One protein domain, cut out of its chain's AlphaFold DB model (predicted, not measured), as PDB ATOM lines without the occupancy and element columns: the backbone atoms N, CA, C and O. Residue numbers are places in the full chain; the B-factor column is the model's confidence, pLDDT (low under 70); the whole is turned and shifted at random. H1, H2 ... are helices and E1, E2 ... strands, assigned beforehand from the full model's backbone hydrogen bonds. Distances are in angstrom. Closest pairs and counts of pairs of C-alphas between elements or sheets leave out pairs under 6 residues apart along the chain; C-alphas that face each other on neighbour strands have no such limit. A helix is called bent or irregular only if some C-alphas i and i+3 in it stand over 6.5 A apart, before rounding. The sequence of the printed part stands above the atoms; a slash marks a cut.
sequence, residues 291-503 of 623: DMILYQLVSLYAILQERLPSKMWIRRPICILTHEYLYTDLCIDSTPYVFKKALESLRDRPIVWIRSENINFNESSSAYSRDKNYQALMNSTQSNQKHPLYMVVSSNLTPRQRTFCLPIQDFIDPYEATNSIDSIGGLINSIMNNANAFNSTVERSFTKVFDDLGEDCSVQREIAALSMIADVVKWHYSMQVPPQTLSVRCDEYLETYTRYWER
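AT A GLANCE: This is residues 291 to 503 of the 623 residues of an uncharacterized protein of Faecalibacterium prausnitzii (UniProt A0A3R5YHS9). What is the main picture? Two lobes join end to end: a small twisted parallel sheet with H2, H3 and H4 in a row by it, and a helix group of H6 and H8 along H7 with H5 across one end. H1 lies between the lobes, packed over one face of the sheet and crossing H7. What builds it? The printed part has 213 residues with eight named helices and four named strands, H1 E1 H2 E2 H3 E3 H4 E4 H5 H6 H7 H8, mixed in class; the sheet runs E2 E3 E1 E4. It is compact, radius of gyration of the C-alphas 17.7 A, spanning 59 by 39 by 34 A.

IN THESE COORDINATES: What comes first? H1, residues 291 to 307, begins at C-alpha 291, (98.012, 103.809, 120.781), and spans 24.7 A; it is irregular, C-alphas 303 and 306 being 7.4 A apart. E1 is residues 318 to 321, H2 336 to 345, E2 351 to 355. H3, 363 to 382, spans 27.0 A and is irregular, C-alphas 365 and 368 being 7.1 A apart. What follows? E3 is residues 389 to 394, H4 399 to 404, E4 406 to 408, H5 424 to 433. H6, 435 to 453, spans 27.3 A, and H7, 460 to 478, spans 26.7 A. H8, 490 to 502, ends at C-alpha 502, (101.801, 109.774, 105.967).

HOW THE PARTS SIT: How do the parallel strands pair? Within hydrogen-bond range are N 354 and O 391 of E2 and E3, 2.8 A, N 320 and O 392 of E1 and E3, 2.7 A, and N 408 and O 319 of E4 and E1, 2.8 A. E2, H3, E3 are a strand-helix-strand unit, parallel neighbours with a helix between, its crossover right-handed; split units, another strand between theirs, are E1, H2, E2, left-handed, and E3, H4, E4, right-handed. What is on the sheet? H1 is on one face, two layers, at a height of 9.2 A over the sheet; H3, H4 and H8 only graze it. H3, with residues 369 to 376 alone, touches H2 at a shallow tilt of 31 degrees, the same way, closest C-alphas Pro 336 and Ser 369, 5.7 A. What touches the hub, H7? H1, H5, H6 and H8 do; H6 and H7 form a hairpin, closest C-alphas Phe 446 and Ala 464, 5.0 A. Are the helix backbones complete? Every O i to N i+4 pair is within hydrogen-bond range in H2, H4, H5, H6, H7 and H8, 11 of 13 in H1 and 14 of 16 in H3.

THE WHOLE: How large is it? The two C-alphas farthest apart, Ser 364 and Pro 482, are 60.2 A apart, and the printed part has no cut. Which links are long? E1 to H2, E4 to H5 and H7 to H8; residues 415 to 420 stand free. Where is confidence low? pLDDT is under 70 at residues 323 to 326, 360 to 365 and 410 to 421.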
ATOM      1  N   ASP A 291      99.032 104.678 121.365       84.44
ATOM      2  CA  ASP A 291      98.012 103.809 120.781       84.44
ATOM      3  C   ASP A 291      96.701 103.828 121.571       84.44
ATOM      4  O   ASP A 291      95.620 103.969 120.995       84.44
ATOM      5  N   MET A 292      96.801 103.763 122.902       81.69
ATOM      6  CA  MET A 292      95.649 103.832 123.797       81.69
ATOM      7  C   MET A 292      94.934 105.178 123.670       81.69
ATOM      8  O   MET A 292      93.708 105.223 123.563       81.69
ATOM      9  N   ILE A 293      95.691 106.280 123.657       85.12
ATOM     10  CA  ILE A 293      95.108 107.618 123.516       85.12
ATOM     11  C   ILE A 293      94.438 107.772 122.158       85.12
ATOM     12  O   ILE A 293      93.311 108.258 122.091       85.12
ATOM     13  N   LEU A 294      95.083 107.319 121.082       89.62
ATOM     14  CA  LEU A 294      94.486 107.403 119.759       89.62
ATOM     15  C   LEU A 294      93.185 106.598 119.674       89.62
ATOM     16  O   LEU A 294      92.185 107.113 119.179       89.62
ATOM     17  N   TYR A 295      93.170 105.370 120.197       88.81
ATOM     18  CA  TYR A 295      91.965 104.547 120.238       88.81
ATOM     19  C   TYR A 295      90.820 105.231 120.998       88.81
ATOM     20  O   TYR A 295      89.685 105.255 120.517       88.81
ATOM     21  N   GLN A 296      91.106 105.828 122.157       87.94
ATOM     22  CA  GLN A 296      90.092 106.533 122.942       87.94
ATOM     23  C   GLN A 296      89.564 107.773 122.212       87.94
ATOM     24  O   GLN A 296      88.353 107.970 122.151       87.94
ATOM     25  N   LEU A 297      90.437 108.568 121.583       92.56
ATOM     26  CA  LEU A 297      90.020 109.719 120.772       92.56
ATOM     27  C   LEU A 297      89.143 109.298 119.591       92.56
ATOM     28  O   LEU A 297      88.136 109.940 119.313       92.56
ATOM     29  N   VAL A 298      89.495 108.204 118.917       93.75
ATOM     30  CA  VAL A 298      88.725 107.634 117.806       93.75
ATOM     31  C   VAL A 298      87.367 107.098 118.283       93.75
ATOM     32  O   VAL A 298      86.354 107.277 117.607       93.75
ATOM     33  N   SER A 299      87.317 106.486 119.465       90.62
ATOM     34  CA  SER A 299      86.072 105.988 120.060       90.62
ATOM     35  C   SER A 299      85.144 107.135 120.469       90.62
ATOM     36  O   SER A 299      83.952 107.112 120.166       90.62
ATOM     37  N   LEU A 300      85.692 108.194 121.075       93.38
ATOM     38  CA  LEU A 300      84.948 109.418 121.380       93.38
ATOM     39  C   LEU A 300      84.488 110.140 120.113       93.38
ATOM     40  O   LEU A 300      83.355 110.618 120.054       93.38
ATOM     41  N   TYR A 301      85.338 110.186 119.085       96.06
ATOM     42  CA  TYR A 301      84.973 110.708 117.774       96.06
ATOM     43  C   TYR A 301      83.725 110.002 117.235       96.06
ATOM     44  O   TYR A 301      82.799 110.682 116.805       96.06
ATOM     45  N   ALA A 302      83.658 108.670 117.311       94.44
ATOM     46  CA  ALA A 302      82.517 107.901 116.814       94.44
ATOM     47  C   ALA A 302      81.192 108.288 117.494       94.44
ATOM     48  O   ALA A 302      80.160 108.387 116.835       94.44
ATOM     49  N   ILE A 303      81.225 108.566 118.801       93.31
ATOM     50  CA  ILE A 303      80.052 109.001 119.576       93.31
ATOM     51  C   ILE A 303      79.642 110.431 119.203       93.31
ATOM     52  O   ILE A 303      78.455 110.758 119.181       93.31
ATOM     53  N   LEU A 304      80.611 111.301 118.916       94.69
ATOM     54  CA  LEU A 304      80.369 112.710 118.608       94.69
ATOM     55  C   LEU A 304      80.180 112.998 117.117       94.69
ATOM     56  O   LEU A 304      79.738 114.092 116.781       94.69
ATOM     57  N   GLN A 305      80.476 112.058 116.220       93.88
ATOM     58  CA  GLN A 305      80.512 112.281 114.772       93.88
ATOM     59  C   GLN A 305      79.234 112.942 114.243       93.88
ATOM     60  O   GLN A 305      79.305 113.908 113.485       93.88
ATOM     61  N   GLU A 306      78.066 112.465 114.672       89.88
ATOM     62  CA  GLU A 306      76.762 112.991 114.247       89.88
ATOM     63  C   GLU A 306      76.498 114.431 114.714       89.88
ATOM     64  O   GLU A 306      75.729 115.160 114.088       89.88
ATOM     65  N   ARG A 307      77.170 114.872 115.784       92.75
ATOM     66  CA  ARG A 307      77.116 116.252 116.279       92.75
ATOM     67  C   ARG A 307      78.001 117.202 115.465       92.75
ATOM     68  O   ARG A 307      77.863 118.425 115.594       92.75
ATOM     69  N   LEU A 308      78.909 116.659 114.654       93.94
ATOM     70  CA  LEU A 308      79.883 117.403 113.862       93.94
ATOM     71  C   LEU A 308      79.400 117.606 112.416       93.94
ATOM     72  O   LEU A 308      78.770 116.719 111.836       93.94
ATOM     73  N   PRO A 309      79.755 118.733 111.774       91.62
ATOM     74  CA  PRO A 309      79.559 118.917 110.340       91.62
ATOM     75  C   PRO A 309      80.266 117.836 109.511       91.62
ATOM     76  O   PRO A 309      81.417 117.493 109.781       91.62
ATOM     77  N   SER A 310      79.643 117.386 108.417       91.94
ATOM     78  CA  SER A 310      80.200 116.325 107.559       91.94
ATOM     79  C   SER A 310      81.562 116.657 106.937       91.94
ATOM     80  O   SER A 310      82.349 115.758 106.635       91.94
ATOM     81  N   LYS A 311      81.904 117.946 106.792       91.50
ATOM     82  CA  LYS A 311      83.247 118.384 106.361       91.50
ATOM     83  C   LYS A 311      84.364 117.932 107.319       91.50
ATOM     84  O   LYS A 311      85.488 117.740 106.869       91.50
ATOM     85  N   MET A 312      84.042 117.719 108.597       95.00
ATOM     86  CA  MET A 312      84.976 117.309 109.654       95.00
ATOM     87  C   MET A 312      85.016 115.793 109.862       95.00
ATOM     88  O   MET A 312      85.698 115.314 110.764       95.00
ATOM     89  N   TRP A 313      84.260 115.018 109.076       95.31
ATOM     90  CA  TRP A 313      84.213 113.575 109.275       95.31
ATOM     91  C   TRP A 313      85.476 112.874 108.770       95.31
ATOM     92  O   TRP A 313      85.982 113.206 107.694       95.31
ATOM     93  N   ILE A 314      85.944 111.882 109.532       95.12
ATOM     94  CA  ILE A 314      87.015 110.955 109.161       95.12
ATOM     95  C   ILE A 314      86.585 110.200 107.902       95.12
ATOM     96  O   ILE A 314      85.480 109.659 107.836       95.12
ATOM     97  N   ARG A 315      87.447 110.171 106.879       93.50
ATOM     98  CA  ARG A 315      87.096 109.645 105.548       93.50
ATOM     99  C   ARG A 315      87.681 108.274 105.258       93.50
ATOM    100  O   ARG A 315      87.437 107.736 104.176       93.50
ATOM    101  N   ARG A 316      88.392 107.686 106.218       94.00
ATOM    102  CA  ARG A 316      88.988 106.352 106.119       94.00
ATOM    103  C   ARG A 316      88.560 105.471 107.295       94.00
ATOM    104  O   ARG A 316      88.525 105.953 108.424       94.00
ATOM    105  N   PRO A 317      88.271 104.182 107.059       95.69
ATOM    106  CA  PRO A 317      88.170 103.193 108.124       95.69
ATOM    107  C   PRO A 317      89.433 103.151 108.989       95.69
ATOM    108  O   PRO A 317      90.545 103.373 108.504       95.69
ATOM    109  N   ILE A 318      89.267 102.799 110.257       95.31
ATOM    110  CA  ILE A 318      90.370 102.598 111.197       95.31
ATOM    111  C   ILE A 318      90.704 101.108 111.248       95.31
ATOM    112  O   ILE A 318      89.798 100.281 111.276       95.31
ATOM    113  N   CYS A 319      91.989 100.747 111.257       93.56
ATOM    114  CA  CYS A 319      92.435  99.359 111.404       93.56
ATOM    115  C   CYS A 319      93.121  99.153 112.758       93.56
ATOM    116  O   CYS A 319      94.233  99.620 112.972       93.56
ATOM    117  N   ILE A 320      92.498  98.431 113.676       90.88
ATOM    118  CA  ILE A 320      93.076  98.126 114.984       90.88
ATOM    119  C   ILE A 320      93.870  96.828 114.888       90.88
ATOM    120  O   ILE A 320      93.345  95.798 114.458       90.88
ATOM    121  N   LEU A 321      95.138  96.890 115.292       87.25
ATOM    122  CA  LEU A 321      96.024  95.736 115.324       87.25
ATOM    123  C   LEU A 321      95.970  95.072 116.705       87.25
ATOM    124  O   LEU A 321      96.460  95.623 117.689       87.25
ATOM    125  N   THR A 322      95.327  93.907 116.783       82.12
ATOM    126  CA  THR A 322      95.161  93.125 118.019       82.12
ATOM    127  C   THR A 322      94.889  91.649 117.723       82.12
ATOM    128  O   THR A 322      94.428  91.286 116.640       82.12
ATOM    129  N   HIS A 323      95.177  90.793 118.706       68.50
ATOM    130  CA  HIS A 323      94.929  89.350 118.658       68.50
ATOM    131  C   HIS A 323      93.669  88.937 119.443       68.50
ATOM    132  O   HIS A 323      93.264  87.782 119.362       68.50
ATOM    133  N   GLU A 324      93.044  89.855 120.191       61.91
ATOM    134  CA  GLU A 324      92.132  89.504 121.297       61.91
ATOM    135  C   GLU A 324      90.648  89.820 121.049       61.91
ATOM    136  O   GLU A 324      89.794  89.468 121.861       61.91
ATOM    137  N   TYR A 325      90.291  90.456 119.929       64.44
ATOM    138  CA  TYR A 325      88.898  90.853 119.699       64.44
ATOM    139  C   TYR A 325      88.043  89.683 119.189       64.44
ATOM    140  O   TYR A 325      88.078  89.318 118.013       64.44
ATOM    141  N   LEU A 326      87.253  89.098 120.094       62.69
ATOM    142  CA  LEU A 326      86.417  87.920 119.831       62.69
ATOM    143  C   LEU A 326      85.082  88.240 119.136       62.69
ATOM    144  O   LEU A 326      84.463  87.334 118.578       62.69
ATOM    145  N   TYR A 327      84.624  89.499 119.150       77.19
ATOM    146  CA  TYR A 327      83.307  89.880 118.630       77.19
ATOM    147  C   TYR A 327      83.403  90.919 117.506       77.19
ATOM    148  O   TYR A 327      83.885  92.030 117.705       77.19
ATOM    149  N   THR A 328      82.911  90.562 116.320       87.06
ATOM    150  CA  THR A 328      82.843  91.454 115.152       87.06
ATOM    151  C   THR A 328      81.462  91.378 114.523       87.06
ATOM    152  O   THR A 328      80.917  90.286 114.376       87.06
ATOM    153  N   ASP A 329      80.931  92.513 114.085       89.81
ATOM    154  CA  ASP A 329      79.620  92.617 113.442       89.81
ATOM    155  C   ASP A 329      79.641  92.138 111.986       89.81
ATOM    156  O   ASP A 329      78.666  91.580 111.484       89.81
ATOM    157  N   LEU A 330      80.760  92.372 111.294       92.69
ATOM    158  CA  LEU A 330      80.946  92.075 109.875       92.69
ATOM    159  C   LEU A 330      82.273  91.365 109.626       92.69
ATOM    160  O   LEU A 330      83.184  91.389 110.448       92.69
ATOM    161  N   CYS A 331      82.416  90.787 108.435       91.38
ATOM    162  CA  CYS A 331      83.680  90.230 107.976       91.38
ATOM    163  C   CYS A 331      83.986  90.644 106.536       91.38
ATOM    164  O   CYS A 331      83.135  90.493 105.656       91.38
ATOM    165  N   ILE A 332      85.223  91.089 106.294       92.69
ATOM    166  CA  ILE A 332      85.741  91.461 104.969       92.69
ATOM    167  C   ILE A 332      85.713  90.296 103.965       92.69
ATOM    168  O   ILE A 332      85.550  90.542 102.774       92.69
ATOM    169  N   ASP A 333      85.808  89.042 104.410       90.00
ATOM    170  CA  ASP A 333      85.731  87.866 103.524       90.00
ATOM    171  C   ASP A 333      84.295  87.538 103.057       90.00
ATOM    172  O   ASP A 333      84.095  86.624 102.256       90.00
ATOM    173  N   SER A 334      83.276  88.264 103.533       90.44
ATOM    174  CA  SER A 334      81.883  88.055 103.113       90.44
ATOM    175  C   SER A 334      81.685  88.356 101.624       90.44
ATOM    176  O   SER A 334      82.394  89.171 101.031       90.44
ATOM    177  N   THR A 335      80.666  87.763 100.997       92.19
ATOM    178  CA  THR A 335      80.314  88.152  99.621       92.19
ATOM    179  C   THR A 335      79.881  89.627  99.575       92.19
ATOM    180  O   THR A 335      79.212  90.085 100.508       92.19
ATOM    181  N   PRO A 336      80.188  90.385  98.502       93.62
ATOM    182  CA  PRO A 336      79.895  91.820  98.459       93.62
ATOM    183  C   PRO A 336      78.425  92.185  98.657       93.62
ATOM    184  O   PRO A 336      78.107  93.199  99.276       93.62
ATOM    185  N   TYR A 337      77.514  91.339  98.170       92.25
ATOM    186  CA  TYR A 337      76.079  91.535  98.356       92.25
ATOM    187  C   TYR A 337      75.675  91.440  99.834       92.25
ATOM    188  O   TYR A 337      74.990  92.326 100.347       92.25
ATOM    189  N   VAL A 338      76.128  90.390 100.529       93.50
ATOM    190  CA  VAL A 338      75.836  90.186 101.956       93.50
ATOM    191  C   VAL A 338      76.486  91.283 102.793       93.50
ATOM    192  O   VAL A 338      75.825  91.851 103.659       93.50
ATOM    193  N   PHE A 339      77.741  91.626 102.490       94.44
ATOM    194  CA  PHE A 339      78.479  92.673 103.190       94.44
ATOM    195  C   PHE A 339      77.764  94.022 103.103       94.44
ATOM    196  O   PHE A 339      77.499  94.641 104.129       94.44
ATOM    197  N   LYS A 340      77.375  94.451 101.895       93.62
ATOM    198  CA  LYS A 340      76.681  95.728 101.690       93.62
ATOM    199  C   LYS A 340      75.332  95.778 102.410       93.62
ATOM    200  O   LYS A 340      75.038  96.767 103.073       93.62
ATOM    201  N   LYS A 341      74.535  94.709 102.319       92.75
ATOM    202  CA  LYS A 341      73.235  94.630 103.000       92.75
ATOM    203  C   LYS A 341      73.385  94.730 104.521       92.75
ATOM    204  O   LYS A 341      72.600  95.405 105.179       92.75
ATOM    205  N   ALA A 342      74.393  94.062 105.076       93.31
ATOM    206  CA  ALA A 342      74.665  94.116 106.504       93.31
ATOM    207  C   ALA A 342      75.202  95.498 106.927       93.31
ATOM    208  O   ALA A 342      74.763  96.031 107.944       93.31
ATOM    209  N   LEU A 343      76.047  96.132 106.107       92.19
ATOM    210  CA  LEU A 343      76.526  97.503 106.321       92.19
ATOM    211  C   LEU A 343      75.367  98.506 106.437       92.19
ATOM    212  O   LEU A 343      75.331  99.308 107.366       92.19
ATOM    213  N   GLU A 344      74.386  98.414 105.536       89.38
ATOM    214  CA  GLU A 344      73.182  99.256 105.553       89.38
ATOM    215  C   GLU A 344      72.350  99.051 106.828       89.38
ATOM    216  O   GLU A 344      71.811 100.015 107.370       89.38
ATOM    217  N   SER A 345      72.284  97.820 107.348       89.62
ATOM    218  CA  SER A 345      71.545  97.512 108.582       89.62
ATOM    219  C   SER A 345      72.206  98.029 109.865       89.62
ATOM    220  O   SER A 345      71.543  98.129 110.893       89.62
ATOM    221  N   LEU A 346      73.498  98.369 109.815       90.88
ATOM    222  CA  LEU A 346      74.298  98.799 110.969       90.88
ATOM    223  C   LEU A 346      74.562 100.312 110.987       90.88
ATOM    224  O   LEU A 346      75.375 100.796 111.771       90.88
ATOM    225  N   ARG A 347      73.874 101.067 110.126       87.25
ATOM    226  CA  ARG A 347      74.118 102.494 109.885       87.25
ATOM    227  C   ARG A 347      73.949 103.390 111.116       87.25
ATOM    228  O   ARG A 347      74.577 104.442 111.184       87.25
ATOM    229  N   ASP A 348      73.090 102.988 112.048       85.44
ATOM    230  CA  ASP A 348      72.763 103.767 113.249       85.44
ATOM    231  C   ASP A 348      73.698 103.516 114.430       85.44
ATOM    232  O   ASP A 348      73.548 104.144 115.475       85.44
ATOM    233  N   ARG A 349      74.660 102.600 114.291       90.06
ATOM    234  CA  ARG A 349      75.655 102.382 115.338       90.06
ATOM    235  C   ARG A 349      76.699 103.502 115.324       90.06
ATOM    236  O   ARG A 349      77.025 104.008 114.256       90.06
ATOM    237  N   PRO A 350      77.296 103.850 116.473       91.12
ATOM    238  CA  PRO A 350      78.458 104.737 116.489       91.12
ATOM    239  C   PRO A 350      79.689 104.048 115.881       91.12
ATOM    240  O   PRO A 350      80.408 104.638 115.078       91.12
ATOM    241  N   ILE A 351      79.911 102.774 116.226       92.56
ATOM    242  CA  ILE A 351      81.042 101.960 115.772       92.56
ATOM    243  C   ILE A 351      80.514 100.648 115.195       92.56
ATOM    244  O   ILE A 351      79.606 100.032 115.755       92.56
ATOM    245  N   VAL A 352      81.112 100.208 114.090       94.06
ATOM    246  CA  VAL A 352      80.914  98.869 113.528       94.06
ATOM    247  C   VAL A 352      82.249  98.141 113.501       94.06
ATOM    248  O   VAL A 352      83.207  98.603 112.872       94.06
ATOM    249  N   TRP A 353      82.292  96.986 114.163       93.25
ATOM    250  CA  TRP A 353      83.487  96.155 114.273       93.25
ATOM    251  C   TRP A 353      83.545  95.148 113.132       93.25
ATOM    252  O   TRP A 353      82.605  94.388 112.895       93.25
ATOM    253  N   ILE A 354      84.658  95.121 112.408       94.19
ATOM    254  CA  ILE A 354      84.802  94.353 111.174       94.19
ATOM    255  C   ILE A 354      86.002  93.424 111.301       94.19
ATOM    256  O   ILE A 354      87.136  93.874 111.426       94.19
ATOM    257  N   ARG A 355      85.778  92.116 111.188       92.06
ATOM    258  CA  ARG A 355      86.864  91.145 111.073       92.06
ATOM    259  C   ARG A 355      87.603  91.357 109.757       92.06
ATOM    260  O   ARG A 355      86.986  91.320 108.685       92.06
ATOM    261  N   SER A 356      88.912  91.549 109.855       89.81
ATOM    262  CA  SER A 356      89.818  91.605 108.710       89.81
ATOM    263  C   SER A 356      89.804  90.326 107.868       89.81
ATOM    264  O   SER A 356      89.221  89.299 108.227       89.81
ATOM    265  N   GLU A 357      90.445  90.426 106.708       86.06
ATOM    266  CA  GLU A 357      90.682  89.298 105.819       86.06
ATOM    267  C   GLU A 357      91.491  88.190 106.498       86.06
ATOM    268  O   GLU A 357      92.500  88.433 107.160       86.06
ATOM    269  N   ASN A 358      91.058  86.948 106.306       80.19
ATOM    270  CA  ASN A 358      91.811  85.799 106.771       80.19
ATOM    271  C   ASN A 358      92.949  85.485 105.783       80.19
ATOM    272  O   ASN A 358      92.721  85.031 104.654       80.19
ATOM    273  N   ILE A 359      94.176  85.735 106.242       71.69
ATOM    274  CA  ILE A 359      95.428  85.535 105.500       71.69
ATOM    275  C   ILE A 359      95.765  84.058 105.237       71.69
ATOM    276  O   ILE A 359      96.590  83.780 104.377       71.69
ATOM    277  N   ASN A 360      95.104  83.114 105.917       67.62
ATOM    278  CA  ASN A 360      95.294  81.675 105.700       67.62
ATOM    279  C   ASN A 360      94.449  81.136 104.532       67.62
ATOM    280  O   ASN A 360      94.636  79.996 104.111       67.62
ATOM    281  N   PHE A 361      93.500  81.920 104.003       61.38
ATOM    282  CA  PHE A 361      92.761  81.549 102.795       61.38
ATOM    283  C   PHE A 361      93.523  81.951 101.535       61.38
ATOM    284  O   PHE A 361      94.132  83.016 101.472       61.38
ATOM    285  N   ASN A 362      93.405  81.116 100.504       60.41
ATOM    286  CA  ASN A 362      94.059  81.302  99.212       60.41
ATOM    287  C   ASN A 362      93.716  82.683  98.601       60.41
ATOM    288  O   ASN A 362      92.569  82.909  98.195       60.41
ATOM    289  N   GLU A 363      94.702  83.595  98.543       62.62
ATOM    290  CA  GLU A 363      94.523  85.017  98.185       62.62
ATOM    291  C   GLU A 363      93.790  85.221  96.852       62.62
ATOM    292  O   GLU A 363      92.981  86.141  96.713       62.62
ATOM    293  N   SER A 364      94.030  84.344  95.876       60.59
ATOM    294  CA  SER A 364      93.491  84.455  94.517       60.59
ATOM    295  C   SER A 364      91.969  84.293  94.441       60.59
ATOM    296  O   SER A 364      91.326  84.910  93.595       60.59
ATOM    297  N   SER A 365      91.376  83.499  95.336       61.75
ATOM    298  CA  SER A 365      89.947  83.153  95.278       61.75
ATOM    299  C   SER A 365      89.022  84.234  95.853       61.75
ATOM    300  O   SER A 365      87.866  84.343  95.443       61.75
ATOM    301  N   SER A 366      89.525  85.058  96.778       74.94
ATOM    302  CA  SER A 366      88.737  86.026  97.554       74.94
ATOM    303  C   SER A 366      89.207  87.481  97.411       74.94
ATOM    304  O   SER A 366      88.469  88.386  97.812       74.94
ATOM    305  N   ALA A 367      90.358  87.731  96.765       81.56
ATOM    306  CA  ALA A 367      90.860  89.066  96.398       81.56
ATOM    307  C   ALA A 367      89.781  89.970  95.775       81.56
ATOM    308  O   ALA A 367      89.619  91.117  96.188       81.56
ATOM    309  N   TYR A 368      89.005  89.389  94.855       85.88
ATOM    310  CA  TYR A 368      87.689  89.834  94.393       85.88
ATOM    311  C   TYR A 368      86.877  90.624  95.429       85.88
ATOM    312  O   TYR A 368      86.760  91.854  95.437       85.88
ATOM    313  N   SER A 369      86.239  89.829  96.281       87.69
ATOM    314  CA  SER A 369      85.290  90.271  97.292       87.69
ATOM    315  C   SER A 369      85.919  91.237  98.289       87.69
ATOM    316  O   SER A 369      85.294  92.235  98.636       87.69
ATOM    317  N   ARG A 370      87.169  90.983  98.696       90.50
ATOM    318  CA  ARG A 370      87.913  91.816  99.649       90.50
ATOM    319  C   ARG A 370      88.061  93.252  99.155       90.50
ATOM    320  O   ARG A 370      87.692  94.171  99.881       90.50
ATOM    321  N   ASP A 371      88.499  93.456  97.908       90.88
ATOM    322  CA  ASP A 371      88.606  94.807  97.331       90.88
ATOM    323  C   ASP A 371      87.244  95.483  97.264       90.88
ATOM    324  O   ASP A 371      87.106  96.640  97.651       90.88
ATOM    325  N   LYS A 372      86.212  94.764  96.815       93.19
ATOM    326  CA  LYS A 372      84.856  95.322  96.751       93.19
ATOM    327  C   LYS A 372      84.322  95.724  98.125       93.19
ATOM    328  O   LYS A 372      83.662  96.757  98.219       93.19
ATOM    329  N   ASN A 373      84.628  94.966  99.173       95.69
ATOM    330  CA  ASN A 373      84.179  95.254 100.533       95.69
ATOM    331  C   ASN A 373      84.938  96.432 101.149       95.69
ATOM    332  O   ASN A 373      84.300  97.336 101.684       95.69
ATOM    333  N   TYR A 374      86.265  96.497 101.000       95.12
ATOM    334  CA  TYR A 374      87.033  97.678 101.411       95.12
ATOM    335  C   TYR A 374      86.578  98.938 100.665       95.12
ATOM    336  O   TYR A 374      86.380  99.983 101.280       95.12
ATOM    337  N   GLN A 375      86.316  98.834  99.361       94.25
ATOM    338  CA  GLN A 375      85.754  99.935  98.578       94.25
ATOM    339  C   GLN A 375      84.351 100.332  99.054       94.25
ATOM    340  O   GLN A 375      84.028 101.514  99.082       94.25
ATOM    341  N   ALA A 376      83.509  99.380  99.466       94.94
ATOM    342  CA  ALA A 376      82.203  99.693 100.046       94.94
ATOM    343  C   ALA A 376      82.332 100.492 101.357       94.94
ATOM    344  O   ALA A 376      81.594 101.461 101.541       94.94
ATOM    345  N   LEU A 377      83.296 100.143 102.218       95.75
ATOM    346  CA  LEU A 377      83.605 100.916 103.426       95.75
ATOM    347  C   LEU A 377      84.070 102.332 103.083       95.75
ATOM    348  O   LEU A 377      83.512 103.295 103.604       95.75
ATOM    349  N   MET A 378      85.022 102.459 102.155       94.56
ATOM    350  CA  MET A 378      85.530 103.754 101.692       94.56
ATOM    351  C   MET A 378      84.430 104.637 101.101       94.56
ATOM    352  O   MET A 378      84.312 105.806 101.450       94.56
ATOM    353  N   ASN A 379      83.578 104.077 100.243       94.56
ATOM    354  CA  ASN A 379      82.459 104.811  99.656       94.56
ATOM    355  C   ASN A 379      81.487 105.308 100.734       94.56
ATOM    356  O   ASN A 379      80.948 106.409 100.623       94.56
ATOM    357  N   SER A 380      81.276 104.518 101.790       93.50
ATOM    358  CA  SER A 380      80.449 104.935 102.917       93.50
ATOM    359  C   SER A 380      81.088 106.084 103.703       93.50
ATOM    360  O   SER A 380      80.389 107.061 103.961       93.50
ATOM    361  N   THR A 381      82.377 106.009 104.055       92.44
ATOM    362  CA  THR A 381      83.072 107.063 104.830       92.44
ATOM    363  C   THR A 381      83.282 108.348 104.032       92.44
ATOM    364  O   THR A 381      83.334 109.447 104.583       92.44
ATOM    365  N   GLN A 382      83.385 108.247 102.708       91.50
ATOM    366  CA  GLN A 382      83.497 109.399 101.810       91.50
ATOM    367  C   GLN A 382      82.149 110.053 101.493       91.50
ATOM    368  O   GLN A 382      82.110 111.185 101.011       91.50
ATOM    369  N   SER A 383      81.036 109.384 101.792       89.56
ATOM    370  CA  SER A 383      79.711 109.973 101.631       89.56
ATOM    371  C   SER A 383      79.452 111.072 102.672       89.56
ATOM    372  O   SER A 383      80.006 111.067 103.766       89.56
ATOM    373  N   ASN A 384      78.579 112.031 102.361       87.50
ATOM    374  CA  ASN A 384      78.071 112.995 103.357       87.50
ATOM    375  C   ASN A 384      76.833 112.472 104.094       87.50
ATOM    376  O   ASN A 384      76.120 113.219 104.761       87.50
ATOM    377  N   GLN A 385      76.538 111.193 103.909       86.38
ATOM    378  CA  GLN A 385      75.410 110.513 104.498       86.38
ATOM    379  C   GLN A 385      75.819 109.929 105.848       86.38
ATOM    380  O   GLN A 385      76.948 109.476 105.988       86.38
ATOM    381  N   LYS A 386      74.895 109.893 106.818       85.62
ATOM    382  CA  LYS A 386      75.123 109.262 108.127       85.62
ATOM    383  C   LYS A 386      75.771 107.884 107.949       85.62
ATOM    384  O   LYS A 386      75.262 107.082 107.160       85.62
ATOM    385  N   HIS A 387      76.867 107.630 108.652       91.06
ATOM    386  CA  HIS A 387      77.563 106.349 108.666       91.06
ATOM    387  C   HIS A 387      78.261 106.155 110.020       91.06
ATOM    388  O   HIS A 387      78.699 107.145 110.607       91.06
ATOM    389  N   PRO A 388      78.413 104.909 110.493       93.12
ATOM    390  CA  PRO A 388      79.227 104.600 111.664       93.12
ATOM    391  C   PRO A 388      80.710 104.856 111.375       93.12
ATOM    392  O   PRO A 388      81.142 104.952 110.216       93.12
ATOM    393  N   LEU A 389      81.518 104.870 112.430       95.19
ATOM    394  CA  LEU A 389      82.948 104.648 112.309       95.19
ATOM    395  C   LEU A 389      83.219 103.149 112.102       95.19
ATOM    396  O   LEU A 389      82.810 102.307 112.902       95.19
ATOM    397  N   TYR A 390      83.943 102.806 111.039       96.31
ATOM    398  CA  TYR A 390      84.320 101.422 110.758       96.31
ATOM    399  C   TYR A 390      85.666 101.079 111.393       96.31
ATOM    400  O   TYR A 390      86.686 101.674 111.034       96.31
ATOM    401  N   MET A 391      85.668 100.094 112.294       94.19
ATOM    402  CA  MET A 391      86.866  99.560 112.941       94.19
ATOM    403  C   MET A 391      87.168  98.159 112.412       94.19
ATOM    404  O   MET A 391      86.498  97.186 112.753       94.19
ATOM    405  N   VAL A 392      88.187  98.050 111.563       94.06
ATOM    406  CA  VAL A 392      88.706  96.778 111.057       94.06
ATOM    407  C   VAL A 392      89.680  96.202 112.076       94.06
ATOM    408  O   VAL A 392      90.682  96.828 112.390       94.06
ATOM    409  N   VAL A 393      89.418  95.001 112.571       91.44
ATOM    410  CA  VAL A 393      90.281  94.312 113.532       91.44
ATOM    411  C   VAL A 393      91.154  93.308 112.797       91.44
ATOM    412  O   VAL A 393      90.639  92.421 112.108       91.44
ATOM    413  N   SER A 394      92.470  93.430 112.947       88.25
ATOM    414  CA  SER A 394      93.450  92.561 112.293       88.25
ATOM    415  C   SER A 394      94.584  92.177 113.232       88.25
ATOM    416  O   SER A 394      95.007  92.984 114.045       88.25
ATOM    417  N   SER A 395      95.136  90.975 113.085       82.75
ATOM    418  CA  SER A 395      96.367  90.590 113.791       82.75
ATOM    419  C   SER A 395      97.618  91.166 113.125       82.75
ATOM    420  O   SER A 395      98.646  91.363 113.766       82.75
ATOM    421  N   ASN A 396      97.540  91.449 111.822       80.75
ATOM    422  CA  ASN A 396      98.656  91.917 111.011       80.75
ATOM    423  C   ASN A 396      98.199  92.964 110.005       80.75
ATOM    424  O   ASN A 396      97.104  92.864 109.458       80.75
ATOM    425  N   LEU A 397      99.064  93.935 109.718       85.25
ATOM    426  CA  LEU A 397      98.757  94.989 108.761       85.25
ATOM    427  C   LEU A 397      99.034  94.524 107.326       85.25
ATOM    428  O   LEU A 397     100.193  94.382 106.920       85.25
ATOM    429  N   THR A 398      97.976  94.302 106.551       85.38
ATOM    430  CA  THR A 398      98.076  93.823 105.163       85.38
ATOM    431  C   THR A 398      98.241  94.973 104.159       85.38
ATOM    432  O   THR A 398      97.914  96.122 104.471       85.38
ATOM    433  N   PRO A 399      98.723  94.721 102.925       84.44
ATOM    434  CA  PRO A 399      98.811  95.757 101.888       84.44
ATOM    435  C   PRO A 399      97.474  96.457 101.590       84.44
ATOM    436  O   PRO A 399      97.442  97.677 101.417       84.44
ATOM    437  N   ARG A 400      96.359  95.714 101.597       87.94
ATOM    438  CA  ARG A 400      95.012  96.284 101.415       87.94
ATOM    439  C   ARG A 400      94.651  97.208 102.566       87.94
ATOM    440  O   ARG A 400      94.209  98.326 102.331       87.94
ATOM    441  N   GLN A 401      94.910  96.790 103.801       90.00
ATOM    442  CA  GLN A 401      94.654  97.616 104.981       90.00
ATOM    443  C   GLN A 401      95.501  98.893 104.996       90.00
ATOM    444  O   GLN A 401      94.978  99.935 105.365       90.00
ATOM    445  N   ARG A 402      96.762  98.865 104.537       87.56
ATOM    446  CA  ARG A 402      97.575 100.093 104.371       87.56
ATOM    447  C   ARG A 402      96.969 101.064 103.355       87.56
ATOM    448  O   ARG A 402      97.011 102.274 103.546       87.56
ATOM    449  N   THR A 403      96.380 100.514 102.295       88.38
ATOM    450  CA  THR A 403      95.761 101.297 101.220       88.38
ATOM    451  C   THR A 403      94.439 101.924 101.663       88.38
ATOM    452  O   THR A 403      94.167 103.082 101.354       88.38
ATOM    453  N   PHE A 404      93.603 101.159 102.369       91.00
ATOM    454  CA  PHE A 404      92.219 101.540 102.658       91.00
ATOM    455  C   PHE A 404      91.981 102.051 104.074       91.00
ATOM    456  O   PHE A 404      90.954 102.676 104.313       91.00
ATOM    457  N   CYS A 405      92.869 101.782 105.026       93.50
ATOM    458  CA  CYS A 405      92.622 102.054 106.436       93.50
ATOM    459  C   CYS A 405      93.743 102.873 107.074       93.50
ATOM    460  O   CYS A 405      94.879 102.904 106.606       93.50
ATOM    461  N   LEU A 406      93.415 103.500 108.201       94.19
ATOM    462  CA  LEU A 406      94.374 104.143 109.091       94.19
ATOM    463  C   LEU A 406      94.627 103.232 110.295       94.19
ATOM    464  O   LEU A 406      93.715 103.028 111.099       94.19
ATOM    465  N   PRO A 407      95.813 102.619 110.419       92.06
ATOM    466  CA  PRO A 407      96.047 101.643 111.463       92.06
ATOM    467  C   PRO A 407      96.408 102.267 112.807       92.06
ATOM    468  O   PRO A 407      97.077 103.297 112.856       92.06
ATOM    469  N   ILE A 408      96.045 101.561 113.873       90.44
ATOM    470  CA  ILE A 408      96.391 101.817 115.272       90.44
ATOM    471  C   ILE A 408      97.064 100.549 115.810       90.44
ATOM    472  O   ILE A 408      96.561  99.446 115.582       90.44
ATOM    473  N   GLN A 409      98.229 100.688 116.446       80.62
ATOM    474  CA  GLN A 409      99.054  99.556 116.895       80.62
ATOM    475  C   GLN A 409      98.616  99.011 118.260       80.62
ATOM    476  O   GLN A 409      98.021  99.747 119.035       80.62
ATOM    477  N   ASP A 410      98.933  97.737 118.531       66.00
ATOM    478  CA  ASP A 410      98.917  97.072 119.849       66.00
ATOM    479  C   ASP A 410      97.829  97.582 120.819       66.00
ATOM    480  O   ASP A 410      98.108  98.165 121.871       66.00
ATOM    481  N   PHE A 411      96.565  97.344 120.456       63.66
ATOM    482  CA  PHE A 411      95.429  97.630 121.331       63.66
ATOM    483  C   PHE A 411      95.432  96.689 122.538       63.66
ATOM    484  O   PHE A 411      95.343  95.468 122.381       63.66
ATOM    485  N   ILE A 412      95.483  97.284 123.729       59.00
ATOM    486  CA  ILE A 412      95.199  96.630 125.003       59.00
ATOM    487  C   ILE A 412      93.886  97.228 125.495       59.00
ATOM    488  O   ILE A 412      93.812  98.439 125.723       59.00
ATOM    489  N   ASP A 413      92.861  96.389 125.629       56.22
ATOM    490  CA  ASP A 413      91.601  96.797 126.243       56.22
ATOM    491  C   ASP A 413      91.908  97.242 127.684       56.22
ATOM    492  O   ASP A 413      92.528  96.468 128.427       56.22
ATOM    493  N   PRO A 414      91.598  98.486 128.090       55.03
ATOM    494  CA  PRO A 414      91.866  98.944 129.445       55.03
ATOM    495  C   PRO A 414      90.941  98.207 130.426       55.03
ATOM    496  O   PRO A 414      89.919  98.738 130.847       55.03
ATOM    497  N   TYR A 415      91.314  96.980 130.800       46.12
ATOM    498  CA  TYR A 415      90.483  96.084 131.605       46.12
ATOM    499  C   TYR A 415      90.169  96.637 133.000       46.12
ATOM    500  O   TYR A 415      89.160  96.258 133.582       46.12
ATOM    501  N   GLU A 416      90.965  97.574 133.525       48.50
ATOM    502  CA  GLU A 416      90.709  98.217 134.817       48.50
ATOM    503  C   GLU A 416      91.222  99.667 134.816       48.50
ATOM    504  O   GLU A 416      92.380  99.955 135.116       48.50
ATOM    505  N   ALA A 417      90.357 100.618 134.461       47.81
ATOM    506  CA  ALA A 417      90.647 102.043 134.606       47.81
ATOM    507  C   ALA A 417      90.406 102.482 136.062       47.81
ATOM    508  O   ALA A 417      89.282 102.797 136.444       47.81
ATOM    509  N   THR A 418      91.451 102.525 136.890       46.22
ATOM    510  CA  THR A 418      91.341 102.945 138.303       46.22
ATOM    511  C   THR A 418      91.301 104.465 138.505       46.22
ATOM    512  O   THR A 418      91.007 104.917 139.606       46.22
ATOM    513  N   ASN A 419      91.544 105.261 137.456       51.50
ATOM    514  CA  ASN A 419      91.622 106.724 137.529       51.50
ATOM    515  C   ASN A 419      90.714 107.372 136.468       51.50
ATOM    516  O   ASN A 419      91.190 107.871 135.449       51.50
ATOM    517  N   SER A 420      89.398 107.326 136.685       52.78
ATOM    518  CA  SER A 420      88.435 108.094 135.885       52.78
ATOM    519  C   SER A 420      88.333 109.523 136.411       52.78
ATOM    520  O   SER A 420      88.252 109.725 137.622       52.78
ATOM    521  N   ILE A 421      88.319 110.502 135.507       59.91
ATOM    522  CA  ILE A 421      88.107 111.913 135.853       59.91
ATOM    523  C   ILE A 421      86.666 112.354 135.520       59.91
ATOM    524  O   ILE A 421      86.124 113.216 136.207       59.91
ATOM    525  N   ASP A 422      86.021 111.744 134.514       79.12
ATOM    526  CA  ASP A 422      84.603 111.948 134.178       79.12
ATOM    527  C   ASP A 422      84.081 110.855 133.212       79.12
ATOM    528  O   ASP A 422      84.823 109.965 132.787       79.12
ATOM    529  N   SER A 423      82.803 110.931 132.849       88.12
ATOM    530  CA  SER A 423      82.057 109.990 132.015       88.12
ATOM    531  C   SER A 423      81.670 110.567 130.648       88.12
ATOM    532  O   SER A 423      81.612 111.784 130.445       88.12
ATOM    533  N   ILE A 424      81.335 109.681 129.707       90.38
ATOM    534  CA  ILE A 424      80.784 110.048 128.392       90.38
ATOM    535  C   ILE A 424      79.480 110.849 128.539       90.38
ATOM    536  O   ILE A 424      79.290 111.854 127.852       90.38
ATOM    537  N   GLY A 425      78.600 110.455 129.463       91.69
ATOM    538  CA  GLY A 425      77.359 111.172 129.761       91.69
ATOM    539  C   GLY A 425      77.607 112.586 130.292       91.69
ATOM    540  O   GLY A 425      76.907 113.521 129.899       91.69
ATOM    541  N   GLY A 426      78.646 112.770 131.113       92.25
ATOM    542  CA  GLY A 426      79.104 114.086 131.565       92.25
ATOM    543  C   GLY A 426      79.472 115.001 130.395       92.25
ATOM    544  O   GLY A 426      78.989 116.132 130.319       92.25
ATOM    545  N   LEU A 427      80.250 114.493 129.434       93.81
ATOM    546  CA  LEU A 427      80.609 115.242 128.225       93.81
ATOM    547  C   LEU A 427      79.384 115.596 127.370       93.81
ATOM    548  O   LEU A 427      79.247 116.742 126.941       93.81
ATOM    549  N   ILE A 428      78.479 114.642 127.135       94.38
ATOM    550  CA  ILE A 428      77.247 114.877 126.362       94.38
ATOM    551  C   ILE A 428      76.412 115.991 127.008       94.38
ATOM    552  O   ILE A 428      75.988 116.919 126.315       94.38
ATOM    553  N   ASN A 429      76.257 115.966 128.332       93.38
ATOM    554  CA  ASN A 429      75.552 117.012 129.073       93.38
ATOM    555  C   ASN A 429      76.230 118.381 128.937       93.38
ATOM    556  O   ASN A 429      75.550 119.381 128.697       93.38
ATOM    557  N   SER A 430      77.562 118.450 129.029       94.44
ATOM    558  CA  SER A 430      78.307 119.695 128.803       94.44
ATOM    559  C   SER A 430      78.069 120.262 127.404       94.44
ATOM    560  O   SER A 430      77.833 121.465 127.264       94.44
ATOM    561  N   ILE A 431      78.068 119.407 126.375       95.19
ATOM    562  CA  ILE A 431      77.801 119.792 124.981       95.19
ATOM    563  C   ILE A 431      76.369 120.313 124.819       95.19
ATOM    564  O   ILE A 431      76.168 121.349 124.184       95.19
ATOM    565  N   MET A 432      75.381 119.623 125.395       92.69
ATOM    566  CA  MET A 432      73.973 120.028 125.323       92.69
ATOM    567  C   MET A 432      73.733 121.381 125.997       92.69
ATOM    568  O   MET A 432      73.083 122.250 125.418       92.69
ATOM    569  N   ASN A 433      74.317 121.593 127.179       92.31
ATOM    570  CA  ASN A 433      74.137 122.825 127.950       92.31
ATOM    571  C   ASN A 433      74.927 124.017 127.384       92.31
ATOM    572  O   ASN A 433      74.583 125.165 127.655       92.31
ATOM    573  N   ASN A 434      75.971 123.770 126.584       93.06
ATOM    574  CA  ASN A 434      76.889 124.803 126.093       93.06
ATOM    575  C   ASN A 434      77.143 124.702 124.579       93.06
ATOM    576  O   ASN A 434      78.272 124.869 124.109       93.06
ATOM    577  N   ALA A 435      76.090 124.464 123.791       91.12
ATOM    578  CA  ALA A 435      76.191 124.164 122.359       91.12
ATOM    579  C   ALA A 435      76.977 125.204 121.534       91.12
ATOM    580  O   ALA A 435      77.720 124.827 120.627       91.12
ATOM    581  N   ASN A 436      76.850 126.499 121.846       91.38
ATOM    582  CA  ASN A 436      77.586 127.560 121.145       91.38
ATOM    583  C   ASN A 436      79.090 127.503 121.440       91.38
ATOM    584  O   ASN A 436      79.893 127.554 120.513       91.38
ATOM    585  N   ALA A 437      79.470 127.339 122.711       93.50
ATOM    586  CA  ALA A 437      80.871 127.212 123.112       93.50
ATOM    587  C   ALA A 437      81.511 125.940 122.532       93.50
ATOM    588  O   ALA A 437      82.648 125.981 122.055       93.50
ATOM    589  N   PHE A 438      80.753 124.840 122.494       95.38
ATOM    590  CA  PHE A 438      81.153 123.620 121.799       95.38
ATOM    591  C   PHE A 438      81.398 123.879 120.305       95.38
ATOM    592  O   PHE A 438      82.480 123.578 119.810       95.38
ATOM    593  N   ASN A 439      80.441 124.491 119.593       94.75
ATOM    594  CA  ASN A 439      80.570 124.775 118.159       94.75
ATOM    595  C   ASN A 439      81.792 125.659 117.859       94.75
ATOM    596  O   ASN A 439      82.539 125.381 116.921       94.75
ATOM    597  N   SER A 440      82.027 126.696 118.668       95.19
ATOM    598  CA  SER A 440      83.202 127.562 118.534       95.19
ATOM    599  C   SER A 440      84.514 126.826 118.811       95.19
ATOM    600  O   SER A 440      85.513 127.106 118.157       95.19
ATOM    601  N   THR A 441      84.529 125.887 119.761       95.88
ATOM    602  CA  THR A 441      85.707 125.053 120.049       95.88
ATOM    603  C   THR A 441      85.996 124.108 118.890       95.88
ATOM    604  O   THR A 441      87.122 124.080 118.404       95.88
ATOM    605  N   VAL A 442      84.969 123.418 118.395       96.75
ATOM    606  CA  VAL A 442      85.050 122.497 117.257       96.75
ATOM    607  C   VAL A 442      85.592 123.187 116.005       96.75
ATOM    608  O   VAL A 442      86.595 122.741 115.456       96.75
ATOM    609  N   GLU A 443      84.984 124.299 115.582       96.19
ATOM    610  CA  GLU A 443      85.399 124.994 114.356       96.19
ATOM    611  C   GLU A 443      86.821 125.550 114.485       96.19
ATOM    612  O   GLU A 443      87.642 125.364 113.593       96.19
ATOM    613  N   ARG A 444      87.150 126.181 115.619       96.06
ATOM    614  CA  ARG A 444      88.481 126.756 115.851       96.06
ATOM    615  C   ARG A 444      89.575 125.690 115.875       96.06
ATOM    616  O   ARG A 444      90.604 125.878 115.234       96.06
ATOM    617  N   SER A 445      89.379 124.608 116.629       95.19
ATOM    618  CA  SER A 445      90.392 123.560 116.792       95.19
ATOM    619  C   SER A 445      90.590 122.757 115.513       95.19
ATOM    620  O   SER A 445      91.731 122.482 115.147       95.19
ATOM    621  N   PHE A 446      89.504 122.434 114.804       96.44
ATOM    622  CA  PHE A 446      89.594 121.734 113.528       96.44
ATOM    623  C   PHE A 446      90.321 122.585 112.482       96.44
ATOM    624  O   PHE A 446      91.317 122.131 111.931       96.44
ATOM    625  N   THR A 447      89.866 123.822 112.239       95.38
ATOM    626  CA  THR A 447      90.431 124.689 111.190       95.38
ATOM    627  C   THR A 447      91.900 124.998 111.442       95.38
ATOM    628  O   THR A 447      92.692 124.914 110.516       95.38
ATOM    629  N   LYS A 448      92.294 125.250 112.699       94.69
ATOM    630  CA  LYS A 448      93.699 125.490 113.047       94.69
ATOM    631  C   LYS A 448      94.609 124.344 112.589       94.69
ATOM    632  O   LYS A 448      95.558 124.575 111.856       94.69
ATOM    633  N   VAL A 449      94.320 123.114 113.018       93.81
ATOM    634  CA  VAL A 449      95.176 121.954 112.706       93.81
ATOM    635  C   VAL A 449      95.069 121.559 111.241       93.81
ATOM    636  O   VAL A 449      96.057 121.133 110.648       93.81
ATOM    637  N   PHE A 450      93.877 121.703 110.659       93.94
ATOM    638  CA  PHE A 450      93.674 121.477 109.240       93.94
ATOM    639  C   PHE A 450      94.591 122.407 108.439       93.94
ATOM    640  O   PHE A 450      95.445 121.916 107.713       93.94
ATOM    641  N   ASP A 451      94.524 123.719 108.651       92.62
ATOM    642  CA  ASP A 451      95.334 124.691 107.911       92.62
ATOM    643  C   ASP A 451      96.846 124.532 108.183       92.62
ATOM    644  O   ASP A 451      97.641 124.604 107.244       92.62
ATOM    645  N   ASP A 452      97.247 124.236 109.428       92.81
ATOM    646  CA  ASP A 452      98.658 124.080 109.830       92.81
ATOM    647  C   ASP A 452      99.370 122.902 109.127       92.81
ATOM    648  O   ASP A 452     100.568 122.977 108.852       92.81
ATOM    649  N   LEU A 453      98.663 121.801 108.844       88.62
ATOM    650  CA  LEU A 453      99.244 120.599 108.220       88.62
ATOM    651  C   LEU A 453      99.450 120.732 106.699       88.62
ATOM    652  O   LEU A 453     100.246 119.983 106.131       88.62
ATOM    653  N   GLY A 454      98.771 121.681 106.048       83.38
ATOM    654  CA  GLY A 454      98.865 121.925 104.605       83.38
ATOM    655  C   GLY A 454      98.176 120.876 103.714       83.38
ATOM    656  O   GLY A 454      97.894 119.752 104.129       83.38
ATOM    657  N   GLU A 455      97.904 121.252 102.458       84.69
ATOM    658  CA  GLU A 455      97.154 120.426 101.488       84.69
ATOM    659  C   GLU A 455      97.882 119.133 101.071       84.69
ATOM    660  O   GLU A 455      97.239 118.169 100.656       84.69
ATOM    661  N   ASP A 456      99.211 119.085 101.215       85.12
ATOM    662  CA  ASP A 456     100.031 117.918 100.866       85.12
ATOM    663  C   ASP A 456      99.888 116.758 101.875       85.12
ATOM    664  O   ASP A 456     100.230 115.608 101.572       85.12
ATOM    665  N   CYS A 457      99.363 117.023 103.078       88.06
ATOM    666  CA  CYS A 457      99.190 116.011 104.114       88.06
ATOM    667  C   CYS A 457      97.973 115.119 103.817       88.06
ATOM    668  O   CYS A 457      96.814 115.485 104.017       88.06
ATOM    669  N   SER A 458      98.225 113.871 103.410       88.31
ATOM    670  CA  SER A 458      97.162 112.926 103.021       88.31
ATOM    671  C   SER A 458      96.203 112.502 104.149       88.31
ATOM    672  O   SER A 458      95.227 111.798 103.872       88.31
ATOM    673  N   VAL A 459      96.494 112.883 105.398       92.81
ATOM    674  CA  VAL A 459      95.711 112.597 106.618       92.81
ATOM    675  C   VAL A 459      95.336 113.855 107.403       92.81
ATOM    676  O   VAL A 459      94.894 113.765 108.549       92.81
ATOM    677  N   GLN A 460      95.493 115.031 106.786       93.38
ATOM    678  CA  GLN A 460      95.199 116.348 107.360       93.38
ATOM    679  C   GLN A 460      93.844 116.374 108.076       93.38
ATOM    680  O   GLN A 460      93.729 116.816 109.220       93.38
ATOM    681  N   ARG A 461      92.807 115.844 107.417       94.06
ATOM    682  CA  ARG A 461      91.437 115.827 107.934       94.06
ATOM    683  C   ARG A 461      91.286 114.937 109.157       94.06
ATOM    684  O   ARG A 461      90.654 115.348 110.127       94.06
ATOM    685  N   GLU A 462      91.811 113.719 109.103       95.62
ATOM    686  CA  GLU A 462      91.687 112.759 110.194       95.62
ATOM    687  C   GLU A 462      92.431 113.230 111.443       95.62
ATOM    688  O   GLU A 462      91.885 113.155 112.542       95.62
ATOM    689  N   ILE A 463      93.623 113.808 111.279       95.50
ATOM    690  CA  ILE A 463      94.373 114.394 112.392       95.50
ATOM    691  C   ILE A 463      93.660 115.629 112.953       95.50
ATOM    692  O   ILE A 463      93.524 115.741 114.172       95.50
ATOM    693  N   ALA A 464      93.137 116.518 112.103       96.00
ATOM    694  CA  ALA A 464      92.370 117.679 112.553       96.00
ATOM    695  C   ALA A 464      91.112 117.272 113.338       96.00
ATOM    696  O   ALA A 464      90.827 117.850 114.388       96.00
ATOM    697  N   ALA A 465      90.392 116.239 112.886       96.81
ATOM    698  CA  ALA A 465      89.231 115.702 113.592       96.81
ATOM    699  C   ALA A 465      89.613 115.153 114.975       96.81
ATOM    700  O   ALA A 465      88.972 115.493 115.967       96.81
ATOM    701  N   LEU A 466      90.675 114.352 115.078       96.62
ATOM    702  CA  LEU A 466      91.094 113.769 116.358       96.62
ATOM    703  C   LEU A 466      91.691 114.808 117.315       96.62
ATOM    704  O   LEU A 466      91.413 114.765 118.514       96.62
ATOM    705  N   SER A 467      92.435 115.789 116.798       95.38
ATOM    706  CA  SER A 467      92.921 116.923 117.591       95.38
ATOM    707  C   SER A 467      91.772 117.777 118.119       95.38
ATOM    708  O   SER A 467      91.793 118.209 119.270       95.38
ATOM    709  N   MET A 468      90.735 117.989 117.308       96.44
ATOM    710  CA  MET A 468      89.519 118.678 117.726       96.44
ATOM    711  C   MET A 468      88.798 117.915 118.847       96.44
ATOM    712  O   MET A 468      88.357 118.541 119.806       96.44
ATOM    713  N   ILE A 469      88.712 116.582 118.783       96.19
ATOM    714  CA  ILE A 469      88.144 115.781 119.881       96.19
ATOM    715  C   ILE A 469      88.975 115.934 121.158       96.19
ATOM    716  O   ILE A 469      88.405 116.144 122.228       96.19
ATOM    717  N   ALA A 470      90.307 115.906 121.061       94.06
ATOM    718  CA  ALA A 470      91.176 116.143 122.212       94.06
ATOM    719  C   ALA A 470      90.921 117.524 122.847       94.06
ATOM    720  O   ALA A 470      90.836 117.638 124.070       94.06
ATOM    721  N   ASP A 471      90.727 118.564 122.035       94.31
ATOM    722  CA  ASP A 471      90.409 119.911 122.518       94.31
ATOM    723  C   ASP A 471      88.991 120.036 123.092       94.31
ATOM    724  O   ASP A 471      88.802 120.753 124.075       94.31
ATOM    725  N   VAL A 472      88.003 119.314 122.555       94.94
ATOM    726  CA  VAL A 472      86.659 119.202 123.155       94.94
ATOM    727  C   VAL A 472      86.749 118.578 124.547       94.94
ATOM    728  O   VAL A 472      86.099 119.051 125.478       94.94
ATOM    729  N   VAL A 473      87.592 117.560 124.721       92.19
ATOM    730  CA  VAL A 473      87.824 116.947 126.032       92.19
ATOM    731  C   VAL A 473      88.524 117.928 126.983       92.19
ATOM    732  O   VAL A 473      88.077 118.094 128.117       92.19
ATOM    733  N   LYS A 474      89.570 118.641 126.534       91.12
ATOM    734  CA  LYS A 474      90.221 119.709 127.327       91.12
ATOM    735  C   LYS A 474      89.213 120.790 127.742       91.12
ATOM    736  O   LYS A 474      89.216 121.222 128.893       91.12
ATOM    737  N   TRP A 475      88.338 121.201 126.823       93.12
ATOM    738  CA  TRP A 475      87.271 122.165 127.085       93.12
ATOM    739  C   TRP A 475      86.320 121.655 128.173       93.12
ATOM    740  O   TRP A 475      86.114 122.349 129.166       93.12
ATOM    741  N   HIS A 476      85.826 120.421 128.053       92.06
ATOM    742  CA  HIS A 476      84.956 119.797 129.055       92.06
ATOM    743  C   HIS A 476      85.574 119.789 130.458       92.06
ATOM    744  O   HIS A 476      84.936 120.228 131.413       92.06
ATOM    745  N   TYR A 477      86.842 119.389 130.590       88.62
ATOM    746  CA  TYR A 477      87.537 119.405 131.884       88.62
ATOM    747  C   TYR A 477      87.683 120.808 132.479       88.62
ATOM    748  O   TYR A 477      87.594 120.974 133.698       88.62
ATOM    749  N   SER A 478      87.847 121.832 131.642       89.12
ATOM    750  CA  SER A 478      87.936 123.215 132.118       89.12
ATOM    751  C   SER A 478      86.604 123.782 132.627       89.12
ATOM    752  O   SER A 478      86.616 124.764 133.364       89.12
ATOM    753  N   MET A 479      85.469 123.164 132.271       86.25
ATOM    754  CA  MET A 479      84.137 123.538 132.769       86.25
ATOM    755  C   MET A 479      83.769 122.873 134.100       86.25
ATOM    756  O   MET A 479      82.773 123.257 134.712       86.25
ATOM    757  N   GLN A 480      84.545 121.882 134.546       82.19
ATOM    758  CA  GLN A 480      84.311 121.210 135.822       82.19
ATOM    759  C   GLN A 480      84.491 122.176 136.995       82.19
ATOM    760  O   GLN A 480      85.198 123.180 136.894       82.19
ATOM    761  N   VAL A 481      83.855 121.872 138.128       76.06
ATOM    762  CA  VAL A 481      83.979 122.665 139.357       76.06
ATOM    763  C   VAL A 481      84.548 121.774 140.467       76.06
ATOM    764  O   VAL A 481      83.826 120.907 140.961       76.06
ATOM    765  N   PRO A 482      85.812 121.975 140.893       81.75
ATOM    766  CA  PRO A 482      86.786 122.946 140.374       81.75
ATOM    767  C   PRO A 482      87.307 122.587 138.962       81.75
ATOM    768  O   PRO A 482      87.282 121.409 138.599       81.75
ATOM    769  N   PRO A 483      87.812 123.569 138.180       80.94
ATOM    770  CA  PRO A 483      88.367 123.314 136.852       80.94
ATOM    771  C   PRO A 483      89.521 122.323 136.905       80.94
ATOM    772  O   PRO A 483      90.407 122.430 137.758       80.94
ATOM    773  N   GLN A 484      89.530 121.384 135.966       78.44
ATOM    774  CA  GLN A 484      90.554 120.352 135.885       78.44
ATOM    775  C   GLN A 484      91.398 120.531 134.628       78.44
ATOM    776  O   GLN A 484      90.927 121.011 133.596       78.44
ATOM    777  N   THR A 485      92.668 120.141 134.710       76.00
ATOM    778  CA  THR A 485      93.564 120.124 133.551       76.00
ATOM    779  C   THR A 485      93.743 118.692 133.078       76.00
ATOM    780  O   THR A 485      94.026 117.790 133.865       76.00
ATOM    781  N   LEU A 486      93.575 118.475 131.775       74.25
ATOM    782  CA  LEU A 486      93.881 117.187 131.171       74.25
ATOM    783  C   LEU A 486      95.401 116.980 131.226       74.25
ATOM    784  O   LEU A 486      96.142 117.615 130.480       74.25
ATOM    785  N   SER A 487      95.868 116.083 132.096       70.44
ATOM    786  CA  SER A 487      97.305 115.814 132.272       70.44
ATOM    787  C   SER A 487      97.957 115.128 131.060       70.44
ATOM    788  O   SER A 487      99.180 114.994 131.013       70.44
ATOM    789  N   VAL A 488      97.166 114.658 130.092       73.94
ATOM    790  CA  VAL A 488      97.652 113.868 128.959       73.94
ATOM    791  C   VAL A 488      97.965 114.733 127.747       73.94
ATOM    792  O   VAL A 488      97.115 115.460 127.229       73.94
ATOM    793  N   ARG A 489      99.196 114.586 127.249       79.81
ATOM    794  CA  ARG A 489      99.722 115.282 126.070       79.81
ATOM    795  C   ARG A 489      99.251 114.629 124.768       79.81
ATOM    796  O   ARG A 489     100.030 114.007 124.056       79.81
ATOM    797  N   CYS A 490      97.962 114.772 124.462       84.69
ATOM    798  CA  CYS A 490      97.365 114.224 123.237       84.69
ATOM    799  C   CYS A 490      98.093 114.703 121.968       84.69
ATOM    800  O   CYS A 490      98.268 113.927 121.034       84.69
ATOM    801  N   ASP A 491      98.563 115.951 121.970       85.00
ATOM    802  CA  ASP A 491      99.191 116.596 120.815       85.00
ATOM    803  C   ASP A 491     100.495 115.878 120.389       85.00
ATOM    804  O   ASP A 491     100.708 115.638 119.203       85.00
ATOM    805  N   GLU A 492     101.328 115.434 121.344       85.69
ATOM    806  CA  GLU A 492     102.563 114.668 121.065       85.69
ATOM    807  C   GLU A 492     102.257 113.284 120.452       85.69
ATOM    808  O   GLU A 492     102.963 112.793 119.563       85.69
ATOM    809  N   TYR A 493     101.173 112.645 120.904       86.56
ATOM    810  CA  TYR A 493     100.745 111.341 120.394       86.56
ATOM    811  C   TYR A 493     100.129 111.437 119.000       86.56
ATOM    812  O   TYR A 493     100.436 110.608 118.140       86.56
ATOM    813  N   LEU A 494      99.328 112.472 118.746       90.75
ATOM    814  CA  LEU A 494      98.786 112.747 117.419       90.75
ATOM    815  C   LEU A 494      99.901 113.058 116.422       90.75
ATOM    816  O   LEU A 494      99.888 112.497 115.335       90.75
ATOM    817  N   GLU A 495     100.917 113.837 116.801       89.62
ATOM    818  CA  GLU A 495     102.064 114.126 115.930       89.62
ATOM    819  C   GLU A 495     102.824 112.850 115.517       89.62
ATOM    820  O   GLU A 495     103.278 112.708 114.378       89.62
ATOM    821  N   THR A 496     102.937 111.886 116.433       87.88
ATOM    822  CA  THR A 496     103.524 110.571 116.138       87.88
ATOM    823  C   THR A 496     102.706 109.835 115.071       87.88
ATOM    824  O   THR A 496     103.272 109.276 114.127       87.88
ATOM    825  N   TYR A 497     101.380 109.872 115.186       90.88
ATOM    826  CA  TYR A 497     100.471 109.218 114.251       90.88
ATOM    827  C   TYR A 497     100.332 109.934 112.908       90.88
ATOM    828  O   TYR A 497     100.251 109.251 111.889       90.88
ATOM    829  N   THR A 498     100.414 111.266 112.870       91.88
ATOM    830  CA  THR A 498     100.500 112.043 111.626       91.88
ATOM    831  C   THR A 498     101.658 111.536 110.775       91.88
ATOM    832  O   THR A 498     101.451 111.067 109.658       91.88
ATOM    833  N   ARG A 499     102.874 111.511 111.344       89.12
ATOM    834  CA  ARG A 499     104.081 111.053 110.636       89.12
ATOM    835  C   ARG A 499     103.972 109.599 110.180       89.12
ATOM    836  O   ARG A 499     104.442 109.257 109.097       89.12
ATOM    837  N   TYR A 500     103.389 108.743 111.018       89.62
ATOM    838  CA  TYR A 500     103.226 107.328 110.709       89.62
ATOM    839  C   TYR A 500     102.237 107.093 109.567       89.62
ATOM    840  O   TYR A 500     102.552 106.361 108.628       89.62
ATOM    841  N   TRP A 501     101.063 107.719 109.614       91.81
ATOM    842  CA  TRP A 501     100.057 107.545 108.574       91.81
ATOM    843  C   TRP A 501     100.468 108.154 107.236       91.81
ATOM    844  O   TRP A 501     100.132 107.586 106.203       91.81
ATOM    845  N   GLU A 502     101.247 109.237 107.218       89.00
ATOM    846  CA  GLU A 502     101.801 109.774 105.967       89.00
ATOM    847  C   GLU A 502     102.741 108.787 105.269       89.00
ATOM    848  O   GLU A 502     102.723 108.670 104.045       89.00
ATOM    849  N   ARG A 503     103.529 108.032 106.041       86.06
ATOM    850  CA  ARG A 503     104.532 107.090 105.515       86.06
ATOM    851  C   ARG A 503     104.036 105.658 105.382       86.06
ATOM    852  O   ARG A 503     104.794 104.750 105.026       86.06
TER     853      ARG A 503